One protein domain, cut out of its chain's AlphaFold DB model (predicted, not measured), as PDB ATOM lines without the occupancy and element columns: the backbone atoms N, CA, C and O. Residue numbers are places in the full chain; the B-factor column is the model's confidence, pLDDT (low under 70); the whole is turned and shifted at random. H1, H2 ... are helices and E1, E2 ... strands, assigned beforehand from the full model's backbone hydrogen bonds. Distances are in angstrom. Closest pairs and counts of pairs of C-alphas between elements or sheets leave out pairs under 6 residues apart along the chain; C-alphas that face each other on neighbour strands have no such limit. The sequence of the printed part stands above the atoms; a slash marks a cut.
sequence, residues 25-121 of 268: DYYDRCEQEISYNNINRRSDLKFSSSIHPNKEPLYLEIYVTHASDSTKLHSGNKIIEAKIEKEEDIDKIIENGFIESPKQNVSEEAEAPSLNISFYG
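This is residues 25 to 121 of the 268 residues of an uncharacterized protein of Bacteroides sp. CAG:462 (UniProt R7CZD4). The domain is one strongly twisted sheet of five strands, with two helices, H1 and H2, that only graze it, and a long loop between H2 and E5 whose residues 104 to 109 stick out and lengthen the outline. The printed part has 97 residues, with named elements in the order E1, E2, E3, H1, E4, H2, E5. The sheet is mixed, in the order E1, E2, E3, E4, E5, with E3 and E4 its parallel pair. The class is mixed, helices and strands, with 44 of the 97 residues in named elements, under half. The whole is compact, with a radius of gyration of the C-alphas of 14.4 A and spans of 42 by 29 by 25 A.

E1, residues 29 to 35, begins with C-alpha 29 at (54.409, 13.481, -6.180) and is 15.2 A long. E2, residues 42 to 48, measures 15.0 A, and E3, residues 58 to 63, 16.7 A. H1 is residues 70 to 73, 5.1 A. E4, residues 78 to 83, is 16.8 A long. H2, residues 87 to 96, is 14.6 A long, with C-alpha 87 at (41.660, 34.232, -1.419). E5, residues 117 to 120, 10.2 A, ends with C-alpha 120 at (40.344, 18.623, -19.931).

E1, E2 and E3 form a meander, each strand the antiparallel neighbour of the one before. The hairpin E1 and E2 has N 31 and O 46 at 2.9 A, within hydrogen-bond range; the hairpin E2 and E3 has N 47 and O 58 at 2.8 A. E3 and E4 are parallel at 19 degrees, with N 82 and O 61 at 2.8 A. E3, H1 and E4 form a strand-helix-strand unit, two parallel neighbour strands with a helix between, and its crossover is right-handed. E4 and E5 are antiparallel at 161 degrees, with N 120 and O 79 at 2.8 A. The edge strands are E1 and E5. H1 only grazes the sheet, with its residues 72 to 73; its closest C-alpha to E5 is that of Leu 73, 6.3 A from that of Tyr 120. H2 is only just on the sheet, with 5 pairs of C-alphas within 10 A, and only grazes it with residues 89 to 93; H2 and E4 are near each other. H1 and H2 are apart. In H2 every O i to N i+4 pair is within hydrogen-bond range; H1 is too short for such a pair, and its one O i to N i+3 pair is within range.

The two C-alphas farthest apart, those of Ser 50 and Ser 107, are 43.0 A apart. The printed part has no cut. The link from H2 to E5, residues 97 to 116, is long, and residues 104 to 109 in it stand free. The mean pLDDT of the printed part is 82.7; residues 36 to 41 and 102 to 114 are under 70.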
ATOM      1  N   ASP A  25      45.155   9.249  -3.742       93.38
ATOM      2  CA  ASP A  25      45.034   7.809  -3.994       93.38
ATOM      3  C   ASP A  25      45.678   7.423  -5.339       93.38
ATOM      4  O   ASP A  25      45.981   6.255  -5.594       93.38
ATOM      5  N   TYR A  26      45.897   8.401  -6.225       92.06
ATOM      6  CA  TYR A  26      46.403   8.182  -7.578       92.06
ATOM      7  C   TYR A  26      47.806   8.744  -7.808       92.06
ATOM      8  O   TYR A  26      48.518   8.189  -8.654       92.06
ATOM      9  N   TYR A  27      48.181   9.806  -7.095       94.88
ATOM     10  CA  TYR A  27      49.407  10.574  -7.279       94.88
ATOM     11  C   TYR A  27      50.045  10.890  -5.920       94.88
ATOM     12  O   TYR A  27      49.370  11.358  -5.007       94.88
ATOM     13  N   ASP A  28      51.348  10.652  -5.796       95.00
ATOM     14  CA  ASP A  28      52.131  10.813  -4.560       95.00
ATOM     15  C   ASP A  28      53.262  11.848  -4.699       95.00
ATOM     16  O   ASP A  28      53.958  12.146  -3.729       95.00
ATOM     17  N   ARG A  29      53.444  12.417  -5.896       93.69
ATOM     18  CA  ARG A  29      54.409  13.481  -6.180       93.69
ATOM     19  C   ARG A  29      53.715  14.699  -6.766       93.69
ATOM     20  O   ARG A  29      52.818  14.562  -7.595       93.69
ATOM     21  N   CYS A  30      54.185  15.874  -6.364       93.62
ATOM     22  CA  CYS A  30      53.764  17.170  -6.879       93.62
ATOM     23  C   CYS A  30      55.015  17.999  -7.193       93.62
ATOM     24  O   CYS A  30      55.885  18.140  -6.335       93.62
ATOM     25  N   GLU A  31      55.116  18.510  -8.416       92.44
ATOM     26  CA  GLU A  31      56.223  19.345  -8.885       92.44
ATOM     27  C   GLU A  31      55.671  20.681  -9.392       92.44
ATOM     28  O   GLU A  31      54.652  20.697 -10.083       92.44
ATOM     29  N   GLN A  32      56.345  21.786  -9.071       92.06
ATOM     30  CA  GLN A  32      55.917  23.132  -9.460       92.06
ATOM     31  C   GLN A  32      56.694  23.636 -10.684       92.06
ATOM     32  O   GLN A  32      57.887  23.357 -10.813       92.06
ATOM     33  N   GLU A  33      56.042  24.405 -11.560       83.44
ATOM     34  CA  GLU A  33      56.669  25.076 -12.712       83.44
ATOM     35  C   GLU A  33      57.412  24.126 -13.676       83.44
ATOM     36  O   GLU A  33      58.490  24.440 -14.203       83.44
ATOM     37  N   ILE A  34      56.860  22.939 -13.922       77.31
ATOM     38  CA  ILE A  34      57.471  21.932 -14.803       77.31
ATOM     39  C   ILE A  34      56.918  22.033 -16.222       77.31
ATOM     40  O   ILE A  34      55.730  22.273 -16.437       77.31
ATOM     41  N   SER A  35      57.785  21.826 -17.215       72.31
ATOM     42  CA  SER A  35      57.364  21.739 -18.612       72.31
ATOM     43  C   SER A  35      56.473  20.521 -18.863       72.31
ATOM     44  O   SER A  35      56.712  19.428 -18.343       72.31
ATOM     45  N   TYR A  36      55.464  20.684 -19.714       65.56
ATOM     46  CA  TYR A  36      54.674  19.565 -20.216       65.56
ATOM     47  C   TYR A  36      55.578  18.571 -20.951       65.56
ATOM     48  O   TYR A  36      56.491  18.975 -21.668       65.56
ATOM     49  N   ASN A  37      55.290  17.270 -20.834       62.97
ATOM     50  CA  ASN A  37      56.133  16.235 -21.444       62.97
ATOM     51  C   ASN A  37      56.271  16.410 -22.975       62.97
ATOM     52  O   ASN A  37      57.286  16.019 -23.541       62.97
ATOM     53  N   ASN A  38      55.271  17.021 -23.628       64.81
ATOM     54  CA  ASN A  38      55.146  17.071 -25.089       64.81
ATOM     55  C   ASN A  38      54.980  18.495 -25.667       64.81
ATOM     56  O   ASN A  38      54.732  18.633 -26.863       64.81
ATOM     57  N   ILE A  39      55.052  19.558 -24.850       65.19
ATOM     58  CA  ILE A  39      54.826  20.951 -25.290       65.19
ATOM     59  C   ILE A  39      55.826  21.877 -24.588       65.19
ATOM     60  O   ILE A  39      56.068  21.731 -23.394       65.19
ATOM     61  N   ASN A  40      56.360  22.875 -25.303       66.69
ATOM     62  CA  ASN A  40      57.213  23.926 -24.732       66.69
ATOM     63  C   ASN A  40      56.395  24.960 -23.930       66.69
ATOM     64  O   ASN A  40      56.341  26.142 -24.267       66.69
ATOM     65  N   ARG A  41      55.683  24.486 -22.906       69.44
ATOM     66  CA  ARG A  41      54.932  25.284 -21.933       69.44
ATOM     67  C   ARG A  41      55.098  24.678 -20.555       69.44
ATOM     68  O   ARG A  41      55.375  23.487 -20.451       69.44
ATOM     69  N   ARG A  42      54.918  25.496 -19.522       81.25
ATOM     70  CA  ARG A  42      55.010  25.095 -18.116       81.25
ATOM     71  C   ARG A  42      53.613  24.997 -17.512       81.25
ATOM     72  O   ARG A  42      52.703  25.705 -17.956       81.25
ATOM     73  N   SER A  43      53.458  24.062 -16.586       85.44
ATOM     74  CA  SER A  43      52.302  23.965 -15.703       85.44
ATOM     75  C   SER A  43      52.639  24.519 -14.338       85.44
ATOM     76  O   SER A  43      53.748  24.259 -13.859       85.44
ATOM     77  N   ASP A  44      51.668  25.148 -13.683       90.19
ATOM     78  CA  ASP A  44      51.843  25.603 -12.304       90.19
ATOM     79  C   ASP A  44      52.144  24.412 -11.393       90.19
ATOM     80  O   ASP A  44      53.140  24.418 -10.670       90.19
ATOM     81  N   LEU A  45      51.342  23.344 -11.493       93.19
ATOM     82  CA  LEU A  45      51.541  22.109 -10.739       93.19
ATOM     83  C   LEU A  45      51.379  20.865 -11.620       93.19
ATOM     84  O   LEU A  45      50.428  20.731 -12.393       93.19
ATOM     85  N   LYS A  46      52.297  19.913 -11.447       93.12
ATOM     86  CA  LYS A  46      52.279  18.587 -12.069       93.12
ATOM     87  C   LYS A  46      52.221  17.512 -10.993       93.12
ATOM     88  O   LYS A  46      53.123  17.396 -10.167       93.12
ATOM     89  N   PHE A  47      51.206  16.664 -11.068       94.25
ATOM     90  CA  PHE A  47      51.052  15.491 -10.222       94.25
ATOM     91  C   PHE A  47      51.494  14.230 -10.965       94.25
ATOM     92  O   PHE A  47      51.088  13.974 -12.102       94.25
ATOM     93  N   SER A  48      52.326  13.419 -10.314       93.75
ATOM     94  CA  SER A  48      52.812  12.144 -10.849       93.75
ATOM     95  C   SER A  48      52.787  11.046  -9.785       93.75
ATOM     96  O   SER A  48      52.577  11.313  -8.601       93.75
ATOM     97  N   SER A  49      52.910   9.790 -10.221       94.75
ATOM     98  CA  SER A  49      52.924   8.629  -9.330       94.75
ATOM     99  C   SER A  49      54.280   7.938  -9.383       94.75
ATOM    100  O   SER A  49      54.692   7.461 -10.438       94.75
ATOM    101  N   SER A  50      54.964   7.850  -8.246       92.00
ATOM    102  CA  SER A  50      56.203   7.092  -8.102       92.00
ATOM    103  C   SER A  50      55.951   5.584  -8.035       92.00
ATOM    104  O   SER A  50      56.751   4.800  -8.538       92.00
ATOM    105  N   ILE A  51      54.794   5.193  -7.492       92.25
ATOM    106  CA  ILE A  51      54.324   3.803  -7.410       92.25
ATOM    107  C   ILE A  51      53.901   3.286  -8.796       92.25
ATOM    108  O   ILE A  51      54.101   2.115  -9.120       92.25
ATOM    109  N   HIS A  52      53.353   4.162  -9.645       91.50
ATOM    110  CA  HIS A  52      52.949   3.836 -11.014       91.50
ATOM    111  C   HIS A  52      53.570   4.805 -12.037       91.50
ATOM    112  O   HIS A  52      52.852   5.649 -12.577       91.50
ATOM    113  N   PRO A  53      54.868   4.659 -12.374       87.81
ATOM    114  CA  PRO A  53      55.588   5.613 -13.229       87.81
ATOM    115  C   PRO A  53      55.005   5.794 -14.636       87.81
ATOM    116  O   PRO A  53      55.148   6.855 -15.233       87.81
ATOM    117  N   ASN A  54      54.320   4.772 -15.160       88.94
ATOM    118  CA  ASN A  54      53.687   4.808 -16.483       88.94
ATOM    119  C   ASN A  54      52.295   5.466 -16.474       88.94
ATOM    120  O   ASN A  54      51.661   5.569 -17.523       88.94
ATOM    121  N   LYS A  55      51.774   5.863 -15.306       89.25
ATOM    122  CA  LYS A  55      50.496   6.572 -15.215       89.25
ATOM    123  C   LYS A  55      50.672   7.980 -15.778       89.25
ATOM    124  O   LYS A  55      51.590   8.698 -15.396       89.25
ATOM    125  N   GLU A  56      49.751   8.383 -16.646       90.69
ATOM    126  CA  GLU A  56      49.744   9.737 -17.196       90.69
ATOM    127  C   GLU A  56      49.671  10.793 -16.078       90.69
ATOM    128  O   GLU A  56      48.836  10.657 -15.167       90.69
ATOM    129  N   PRO A  57      50.512  11.842 -16.146       91.62
ATOM    130  CA  PRO A  57      50.484  12.925 -15.179       91.62
ATOM    131  C   PRO A  57      49.166  13.700 -15.249       91.62
ATOM    132  O   PRO A  57      48.491  13.739 -16.281       91.62
ATOM    133  N   LEU A  58      48.822  14.323 -14.128       93.25
ATOM    134  CA  LEU A  58      47.743  15.295 -14.021       93.25
ATOM    135  C   LEU A  58      48.363  16.680 -13.847       93.25
ATOM    136  O   LEU A  58      49.295  16.839 -13.064       93.25
ATOM    137  N   TYR A  59      47.832  17.672 -14.545       93.06
ATOM    138  CA  TYR A  59      48.282  19.054 -14.454       93.06
ATOM    139  C   TYR A  59      47.195  19.922 -13.823       93.06
ATOM    140  O   TYR A  59      46.009  19.723 -14.093       93.06
ATOM    141  N   LEU A  60      47.603  20.873 -12.989       93.50
ATOM    142  CA  LEU A  60      46.741  21.913 -12.441       93.50
ATOM    143  C   LEU A  60      47.259  23.271 -12.909       93.50
ATOM    144  O   LEU A  60      48.444  23.573 -12.767       93.50
ATOM    145  N   GLU A  61      46.347  24.048 -13.479       93.12
ATOM    146  CA  GLU A  61      46.572  25.387 -14.011       93.12
ATOM    147  C   GLU A  61      45.685  26.367 -13.257       93.12
ATOM    148  O   GLU A  61      44.470  26.182 -13.170       93.12
ATOM    149  N   ILE A  62      46.295  27.403 -12.705       91.75
ATOM    150  CA  ILE A  62      45.655  28.439 -11.917       91.75
ATOM    151  C   ILE A  62      45.832  29.751 -12.663       91.75
ATOM    152  O   ILE A  62      46.947  30.182 -12.949       91.75
ATOM    153  N   TYR A  63      44.726  30.432 -12.946       90.38
ATOM    154  CA  TYR A  63      44.789  31.740 -13.583       90.38
ATOM    155  C   TYR A  63      43.934  32.781 -12.874       90.38
ATOM    156  O   TYR A  63      42.876  32.485 -12.324       90.38
ATOM    157  N   VAL A  64      44.393  34.031 -12.944       86.94
ATOM    158  CA  VAL A  64      43.658  35.202 -12.448       86.94
ATOM    159  C   VAL A  64      43.032  35.945 -13.630       86.94
ATOM    160  O   VAL A  64      41.813  36.061 -13.746       86.94
ATOM    161  N   THR A  65      43.871  36.404 -14.566       82.31
ATOM    162  CA  THR A  65      43.460  37.251 -15.698       82.31
ATOM    163  C   THR A  65      43.437  36.518 -17.036       82.31
ATOM    164  O   THR A  65      42.520  36.725 -17.829       82.31
ATOM    165  N   HIS A  66      44.420  35.654 -17.295       85.69
ATOM    166  CA  HIS A  66      44.595  34.999 -18.590       85.69
ATOM    167  C   HIS A  66      44.500  33.484 -18.453       85.69
ATOM    168  O   HIS A  66      45.377  32.866 -17.860       85.69
ATOM    169  N   ALA A  67      43.447  32.905 -19.027       88.00
ATOM    170  CA  ALA A  67      43.301  31.459 -19.139       88.00
ATOM    171  C   ALA A  67      44.396  30.853 -20.033       88.00
ATOM    172  O   ALA A  67      44.999  31.542 -20.866       88.00
ATOM    173  N   SER A  68      44.614  29.549 -19.887       86.38
ATOM    174  CA  SER A  68      45.476  28.783 -20.776       86.38
ATOM    175  C   SER A  68      44.946  28.833 -22.203       86.38
ATOM    176  O   SER A  68      43.745  28.866 -22.469       86.38
ATOM    177  N   ASP A  69      45.853  28.811 -23.167       86.31
ATOM    178  CA  ASP A  69      45.459  28.793 -24.563       86.31
ATOM    179  C   ASP A  69      44.916  27.417 -24.992       86.31
ATOM    180  O   ASP A  69      45.277  26.361 -24.464       86.31
ATOM    181  N   SER A  70      44.088  27.430 -26.037       83.25
ATOM    182  CA  SER A  70      43.376  26.243 -26.516       83.25
ATOM    183  C   SER A  70      44.296  25.070 -26.886       83.25
ATOM    184  O   SER A  70      43.945  23.919 -26.625       83.25
ATOM    185  N   THR A  71      45.488  25.329 -27.436       82.19
ATOM    186  CA  THR A  71      46.430  24.267 -27.832       82.19
ATOM    187  C   THR A  71      46.950  23.496 -26.618       82.19
ATOM    188  O   THR A  71      47.146  22.284 -26.692       82.19
ATOM    189  N   LYS A  72      47.152  24.181 -25.485       83.06
ATOM    190  CA  LYS A  72      47.543  23.549 -24.216       83.06
ATOM    191  C   LYS A  72      46.403  22.688 -23.673       83.06
ATOM    192  O   LYS A  72      46.608  21.509 -23.383       83.06
ATOM    193  N   LEU A  73      45.201  23.256 -23.614       84.69
ATOM    194  CA  LEU A  73      44.010  22.613 -23.054       84.69
ATOM    195  C   LEU A  73      43.565  21.370 -23.845       84.69
ATOM    196  O   LEU A  73      43.146  20.376 -23.261       84.69
ATOM    197  N   HIS A  74      43.733  21.376 -25.169       82.56
ATOM    198  CA  HIS A  74      43.360  20.264 -26.054       82.56
ATOM    199  C   HIS A  74      44.545  19.368 -26.444       82.56
ATOM    200  O   HIS A  74      44.495  18.658 -27.446       82.56
ATOM    201  N   SER A  75      45.608  19.364 -25.638       82.50
ATOM    202  CA  SER A  75      46.808  18.544 -25.868       82.50
ATOM    203  C   SER A  75      46.612  17.040 -25.629       82.50
ATOM    204  O   SER A  75      47.520  16.254 -25.889       82.50
ATOM    205  N   GLY A  76      45.455  16.636 -25.097       83.56
ATOM    206  CA  GLY A  76      45.176  15.267 -24.652       83.56
ATOM    207  C   GLY A  76      45.675  14.959 -23.235       83.56
ATOM    208  O   GLY A  76      45.321  13.920 -22.685       83.56
ATOM    209  N   ASN A  77      46.441  15.864 -22.618       87.88
ATOM    210  CA  ASN A  77      46.828  15.750 -21.213       87.88
ATOM    211  C   ASN A  77      45.619  15.952 -20.286       87.88
ATOM    212  O   ASN A  77      44.689  16.690 -20.615       87.88
ATOM    213  N   LYS A  78      45.665  15.340 -19.097       91.44
ATOM    214  CA  LYS A  78      44.678  15.583 -18.038       91.44
ATOM    215  C   LYS A  78      45.006  16.900 -17.352       91.44
ATOM    216  O   LYS A  78      46.046  16.996 -16.704       91.44
ATOM    217  N   ILE A  79      44.143  17.896 -17.514       92.19
ATOM    218  CA  ILE A  79      44.352  19.252 -16.998       92.19
ATOM    219  C   ILE A  79      43.113  19.674 -16.211       92.19
ATOM    220  O   ILE A  79      41.995  19.585 -16.718       92.19
ATOM    221  N   ILE A  80      43.317  20.137 -14.980       93.69
ATOM    222  CA  ILE A  80      42.330  20.893 -14.211       93.69
ATOM    223  C   ILE A  80      42.735  22.359 -14.313       93.69
ATOM    224  O   ILE A  80      43.821  22.723 -13.878       93.69
ATOM    225  N   GLU A  81      41.887  23.191 -14.901       93.88
ATOM    226  CA  GLU A  81      42.100  24.635 -14.966       93.88
ATOM    227  C   GLU A  81      41.132  25.332 -14.012       93.88
ATOM    228  O   GLU A  81      39.922  25.124 -14.106       93.88
ATOM    229  N   ALA A  82      41.657  26.137 -13.092       93.31
ATOM    230  CA  ALA A  82      40.889  26.845 -12.080       93.31
ATOM    231  C   ALA A  82      41.146  28.353 -12.164       93.31
ATOM    232  O   ALA A  82      42.289  28.810 -12.089       93.31
ATOM    233  N   LYS A  83      40.070  29.137 -12.273       92.44
ATOM    234  CA  LYS A  83      40.150  30.585 -12.081       92.44
ATOM    235  C   LYS A  83      40.138  30.903 -10.590       92.44
ATOM    236  O   LYS A  83      39.192  30.522  -9.904       92.44
ATOM    237  N   ILE A  84      41.145  31.625 -10.115       91.06
ATOM    238  CA  ILE A  84      41.223  32.116  -8.734       91.06
ATOM    239  C   ILE A  84      41.324  33.638  -8.798       91.06
ATOM    240  O   ILE A  84      42.302  34.172  -9.316       91.06
ATOM    241  N   GLU A  85      40.297  34.344  -8.322       88.31
ATOM    242  CA  GLU A  85      40.259  35.814  -8.350       88.31
ATOM    243  C   GLU A  85      40.600  36.423  -6.988       88.31
ATOM    244  O   GLU A  85      41.121  37.538  -6.922       88.31
ATOM    245  N   LYS A  86      40.308  35.693  -5.910       89.75
ATOM    246  CA  LYS A  86      40.451  36.142  -4.523       89.75
ATOM    247  C   LYS A  86      40.761  34.976  -3.584       89.75
ATOM    248  O   LYS A  86      40.556  33.819  -3.940       89.75
ATOM    249  N   GLU A  87      41.251  35.267  -2.382       88.88
ATOM    250  CA  GLU A  87      41.660  34.232  -1.419       88.88
ATOM    251  C   GLU A  87      40.499  33.319  -1.006       88.88
ATOM    252  O   GLU A  87      40.692  32.112  -0.875       88.88
ATOM    253  N   GLU A  88      39.270  33.840  -0.926       90.44
ATOM    254  CA  GLU A  88      38.102  33.031  -0.557       90.44
ATOM    255  C   GLU A  88      37.782  31.941  -1.594       90.44
ATOM    256  O   GLU A  88      37.038  31.000  -1.313       90.44
ATOM    257  N   ASP A  89      38.316  32.047  -2.813       88.75
ATOM    258  CA  ASP A  89      38.199  30.995  -3.820       88.75
ATOM    259  C   ASP A  89      39.074  29.783  -3.472       88.75
ATOM    260  O   ASP A  89      38.679  28.645  -3.728       88.75
ATOM    261  N   ILE A  90      40.222  30.009  -2.826       90.38
ATOM    262  CA  ILE A  90      41.101  28.948  -2.323       90.38
ATOM    263  C   ILE A  90      40.409  28.210  -1.178       90.38
ATOM    264  O   ILE A  90      40.383  26.980  -1.182       90.38
ATOM    265  N   ASP A  91      39.792  28.940  -0.244       91.44
ATOM    266  CA  ASP A  91      39.067  28.344   0.884       91.44
ATOM    267  C   ASP A  91      37.953  27.407   0.404       91.44
ATOM    268  O   ASP A  91      37.839  26.272   0.873       91.44
ATOM    269  N   LYS A  92      37.192  27.822  -0.617       89.88
ATOM    270  CA  LYS A  92      36.167  26.974  -1.245       89.88
ATOM    271  C   LYS A  92      36.749  25.704  -1.865       89.88
ATOM    272  O   LYS A  92      36.105  24.659  -1.780       89.88
ATOM    273  N   ILE A  93      37.923  25.778  -2.504       90.88
ATOM    274  CA  ILE A  93      38.609  24.606  -3.080       90.88
ATOM    275  C   ILE A  93      39.099  23.674  -1.968       90.88
ATOM    276  O   ILE A  93      39.016  22.457  -2.118       90.88
ATOM    277  N   ILE A  94      39.593  24.212  -0.852       89.81
ATOM    278  CA  ILE A  94      40.017  23.406   0.302       89.81
ATOM    279  C   ILE A  94      38.818  22.679   0.918       89.81
ATOM    280  O   ILE A  94      38.923  21.495   1.237       89.81
ATOM    281  N   GLU A  95      37.682  23.364   1.056       90.44
ATOM    282  CA  GLU A  95      36.464  22.805   1.645       90.44
ATOM    283  C   GLU A  95      35.791  21.763   0.735       90.44
ATOM    284  O   GLU A  95      35.419  20.683   1.196       90.44
ATOM    285  N   ASN A  96      35.658  22.059  -0.563       87.75
ATOM    286  CA  ASN A  96      34.808  21.288  -1.481       87.75
ATOM    287  C   ASN A  96      35.589  20.456  -2.514       87.75
ATOM    288  O   ASN A  96      35.017  19.600  -3.194       87.75
ATOM    289  N   GLY A  97      36.896  20.688  -2.643       89.94
ATOM    290  CA  GLY A  97      37.722  20.169  -3.729       89.94
ATOM    291  C   GLY A  97      37.518  20.916  -5.052       89.94
ATOM    292  O   GLY A  97      36.790  21.903  -5.150       89.94
ATOM    293  N   PHE A  98      38.170  20.423  -6.107       91.25
ATOM    294  CA  PHE A  98      37.948  20.911  -7.469       91.25
ATOM    295  C   PHE A  98      36.661  20.297  -8.032       91.25
ATOM    296  O   PHE A  98      36.595  19.085  -8.243       91.25
ATOM    297  N   ILE A  99      35.651  21.126  -8.296       88.69
ATOM    298  CA  ILE A  99      34.357  20.710  -8.856       88.69
ATOM    299  C   ILE A  99      34.221  21.311 -10.255       88.69
ATOM    300  O   ILE A  99      34.202  22.530 -10.390       88.69
ATOM    301  N   GLU A 100      34.128  20.469 -11.292       87.44
ATOM    302  CA  GLU A 100      33.967  20.930 -12.678       87.44
ATOM    303  C   GLU A 100      32.673  21.744 -12.830       87.44
ATOM    304  O   GLU A 100      31.583  21.291 -12.469       87.44
ATOM    305  N   SER A 101      32.789  22.945 -13.394       81.69
ATOM    306  CA  SER A 101      31.646  23.787 -13.724       81.69
ATOM    307  C   SER A 101      30.753  23.086 -14.763       81.69
ATOM    308  O   SER A 101      31.271  22.488 -15.713       81.69
ATOM    309  N   PRO A 102      29.411  23.162 -14.656       68.81
ATOM    310  CA  PRO A 102      28.523  22.570 -15.644       68.81
ATOM    311  C   PRO A 102      28.830  23.129 -17.034       68.81
ATOM    312  O   PRO A 102      28.781  24.339 -17.262       68.81
ATOM    313  N   LYS A 103      29.117  22.246 -17.994       62.16
ATOM    314  CA  LYS A 103      29.213  22.633 -19.406       62.16
ATOM    315  C   LYS A 103      27.829  23.122 -19.822       62.16
ATOM    316  O   LYS A 103      26.870  22.366 -19.680       62.16
ATOM    317  N   GLN A 104      27.724  24.376 -20.274       47.91
ATOM    318  CA  GLN A 104      26.472  25.033 -20.675       47.91
ATOM    319  C   GLN A 104      25.708  24.179 -21.699       47.91
ATOM    320  O   GLN A 104      25.945  24.276 -22.893       47.91
ATOM    321  N   ASN A 105      24.847  23.294 -21.208       43.06
ATOM    322  CA  ASN A 105      23.875  22.481 -21.938       43.06
ATOM    323  C   ASN A 105      22.893  21.863 -20.930       43.06
ATOM    324  O   ASN A 105      22.542  20.686 -21.019       43.06
ATOM    325  N   VAL A 106      22.489  22.628 -19.915       42.66
ATOM    326  CA  VAL A 106      21.480  22.164 -18.964       42.66
ATOM    327  C   VAL A 106      20.507  23.301 -18.690       42.66
ATOM    328  O   VAL A 106      20.842  24.301 -18.068       42.66
ATOM    329  N   SER A 107      19.293  23.125 -19.198       45.16
ATOM    330  CA  SER A 107      18.076  23.868 -18.869       45.16
ATOM    331  C   SER A 107      17.518  23.466 -17.495       45.16
ATOM    332  O   SER A 107      16.304  23.413 -17.318       45.16
ATOM    333  N   GLU A 108      18.381  23.097 -16.553       49.62
ATOM    334  CA  GLU A 108      17.999  22.758 -15.185       49.62
ATOM    335  C   GLU A 108      18.600  23.823 -14.281       49.62
ATOM    336  O   GLU A 108      19.738  24.249 -14.482       49.62
ATOM    337  N   GLU A 109      17.800  24.253 -13.313       43.72
ATOM    338  CA  GLU A 109      18.082  25.243 -12.274       43.72
ATOM    339  C   GLU A 109      19.167  24.738 -11.299       43.72
ATOM    340  O   GLU A 109      18.985  24.725 -10.086       43.72
ATOM    341  N   ALA A 110      20.296  24.253 -11.815       51.50
ATOM    342  CA  ALA A 110      21.471  23.989 -11.011       51.50
ATOM    343  C   ALA A 110      22.069  25.339 -10.612       51.50
ATOM    344  O   ALA A 110      22.315  26.191 -11.472       51.50
ATOM    345  N   GLU A 111      22.287  25.533  -9.310       49.50
ATOM    346  CA  GLU A 111      23.031  26.678  -8.798       49.50
ATOM    347  C   GLU A 111      24.326  26.822  -9.601       49.50
ATOM    348  O   GLU A 111      25.084  25.860  -9.774       49.50
ATOM    349  N   ALA A 112      24.539  28.014 -10.163       54.00
ATOM    350  CA  ALA A 112      25.755  28.297 -10.902       54.00
ATOM    351  C   ALA A 112      26.949  27.983  -9.986       54.00
ATOM    352  O   ALA A 112      26.953  28.419  -8.831       54.00
ATOM    353  N   PRO A 113      27.948  27.221 -10.461       58.22
ATOM    354  CA  PRO A 113      29.086  26.865  -9.630       58.22
ATOM    355  C   PRO A 113      29.759  28.140  -9.123       58.22
ATOM    356  O   PRO A 113      29.959  29.099  -9.871       58.22
ATOM    357  N   SER A 114      30.133  28.143  -7.846       62.66
ATOM    358  CA  SER A 114      30.745  29.298  -7.182       62.66
ATOM    359  C   SER A 114      32.151  29.641  -7.691       62.66
ATOM    360  O   SER A 114      32.704  30.657  -7.273       62.66
ATOM    361  N   LEU A 115      32.740  28.771  -8.521       74.12
ATOM    362  CA  LEU A 115      34.073  28.875  -9.112       74.12
ATOM    363  C   LEU A 115      34.048  28.391 -10.563       74.12
ATOM    364  O   LEU A 115      33.315  27.457 -10.903       74.12
ATOM    365  N   ASN A 116      34.883  29.004 -11.403       85.94
ATOM    366  CA  ASN A 116      35.089  28.570 -12.780       85.94
ATOM    367  C   ASN A 116      36.245  27.564 -12.829       85.94
ATOM    368  O   ASN A 116      37.415  27.949 -12.758       85.94
ATOM    369  N   ILE A 117      35.897  26.278 -12.902       90.69
ATOM    370  CA  ILE A 117      36.838  25.157 -12.931       90.69
ATOM    371  C   ILE A 117      36.483  24.260 -14.116       90.69
ATOM    372  O   ILE A 117      35.349  23.802 -14.241       90.69
ATOM    373  N   SER A 118      37.457  23.973 -14.974       91.31
ATOM    374  CA  SER A 118      37.270  23.168 -16.186       91.31
ATOM    375  C   SER A 118      38.218  21.976 -16.215       91.31
ATOM    376  O   SER A 118      39.403  22.108 -15.909       91.31
ATOM    377  N   PHE A 119      37.703  20.799 -16.587       91.81
ATOM    378  CA  PHE A 119      38.493  19.572 -16.697       91.81
ATOM    379  C   PHE A 119      38.690  19.186 -18.169       91.81
ATOM    380  O   PHE A 119      37.730  19.004 -18.925       91.81
ATOM    381  N   TYR A 120      39.944  18.991 -18.572       89.75
ATOM    382  CA  TYR A 120      40.344  18.623 -19.931       89.75
ATOM    383  C   TYR A 120      41.083  17.283 -19.942       89.75
ATOM    384  O   TYR A 120      41.790  16.947 -18.995       89.75
ATOM    385  N   GLY A 121      40.899  16.486 -21.000       87.31
ATOM    386  CA  GLY A 121      41.546  15.170 -21.147       87.31
ATOM    387  C   GLY A 121      40.992  14.056 -20.244       87.31
ATOM    388  O   GLY A 121      41.496  12.934 -20.264       87.31
TER     389      GLY A 121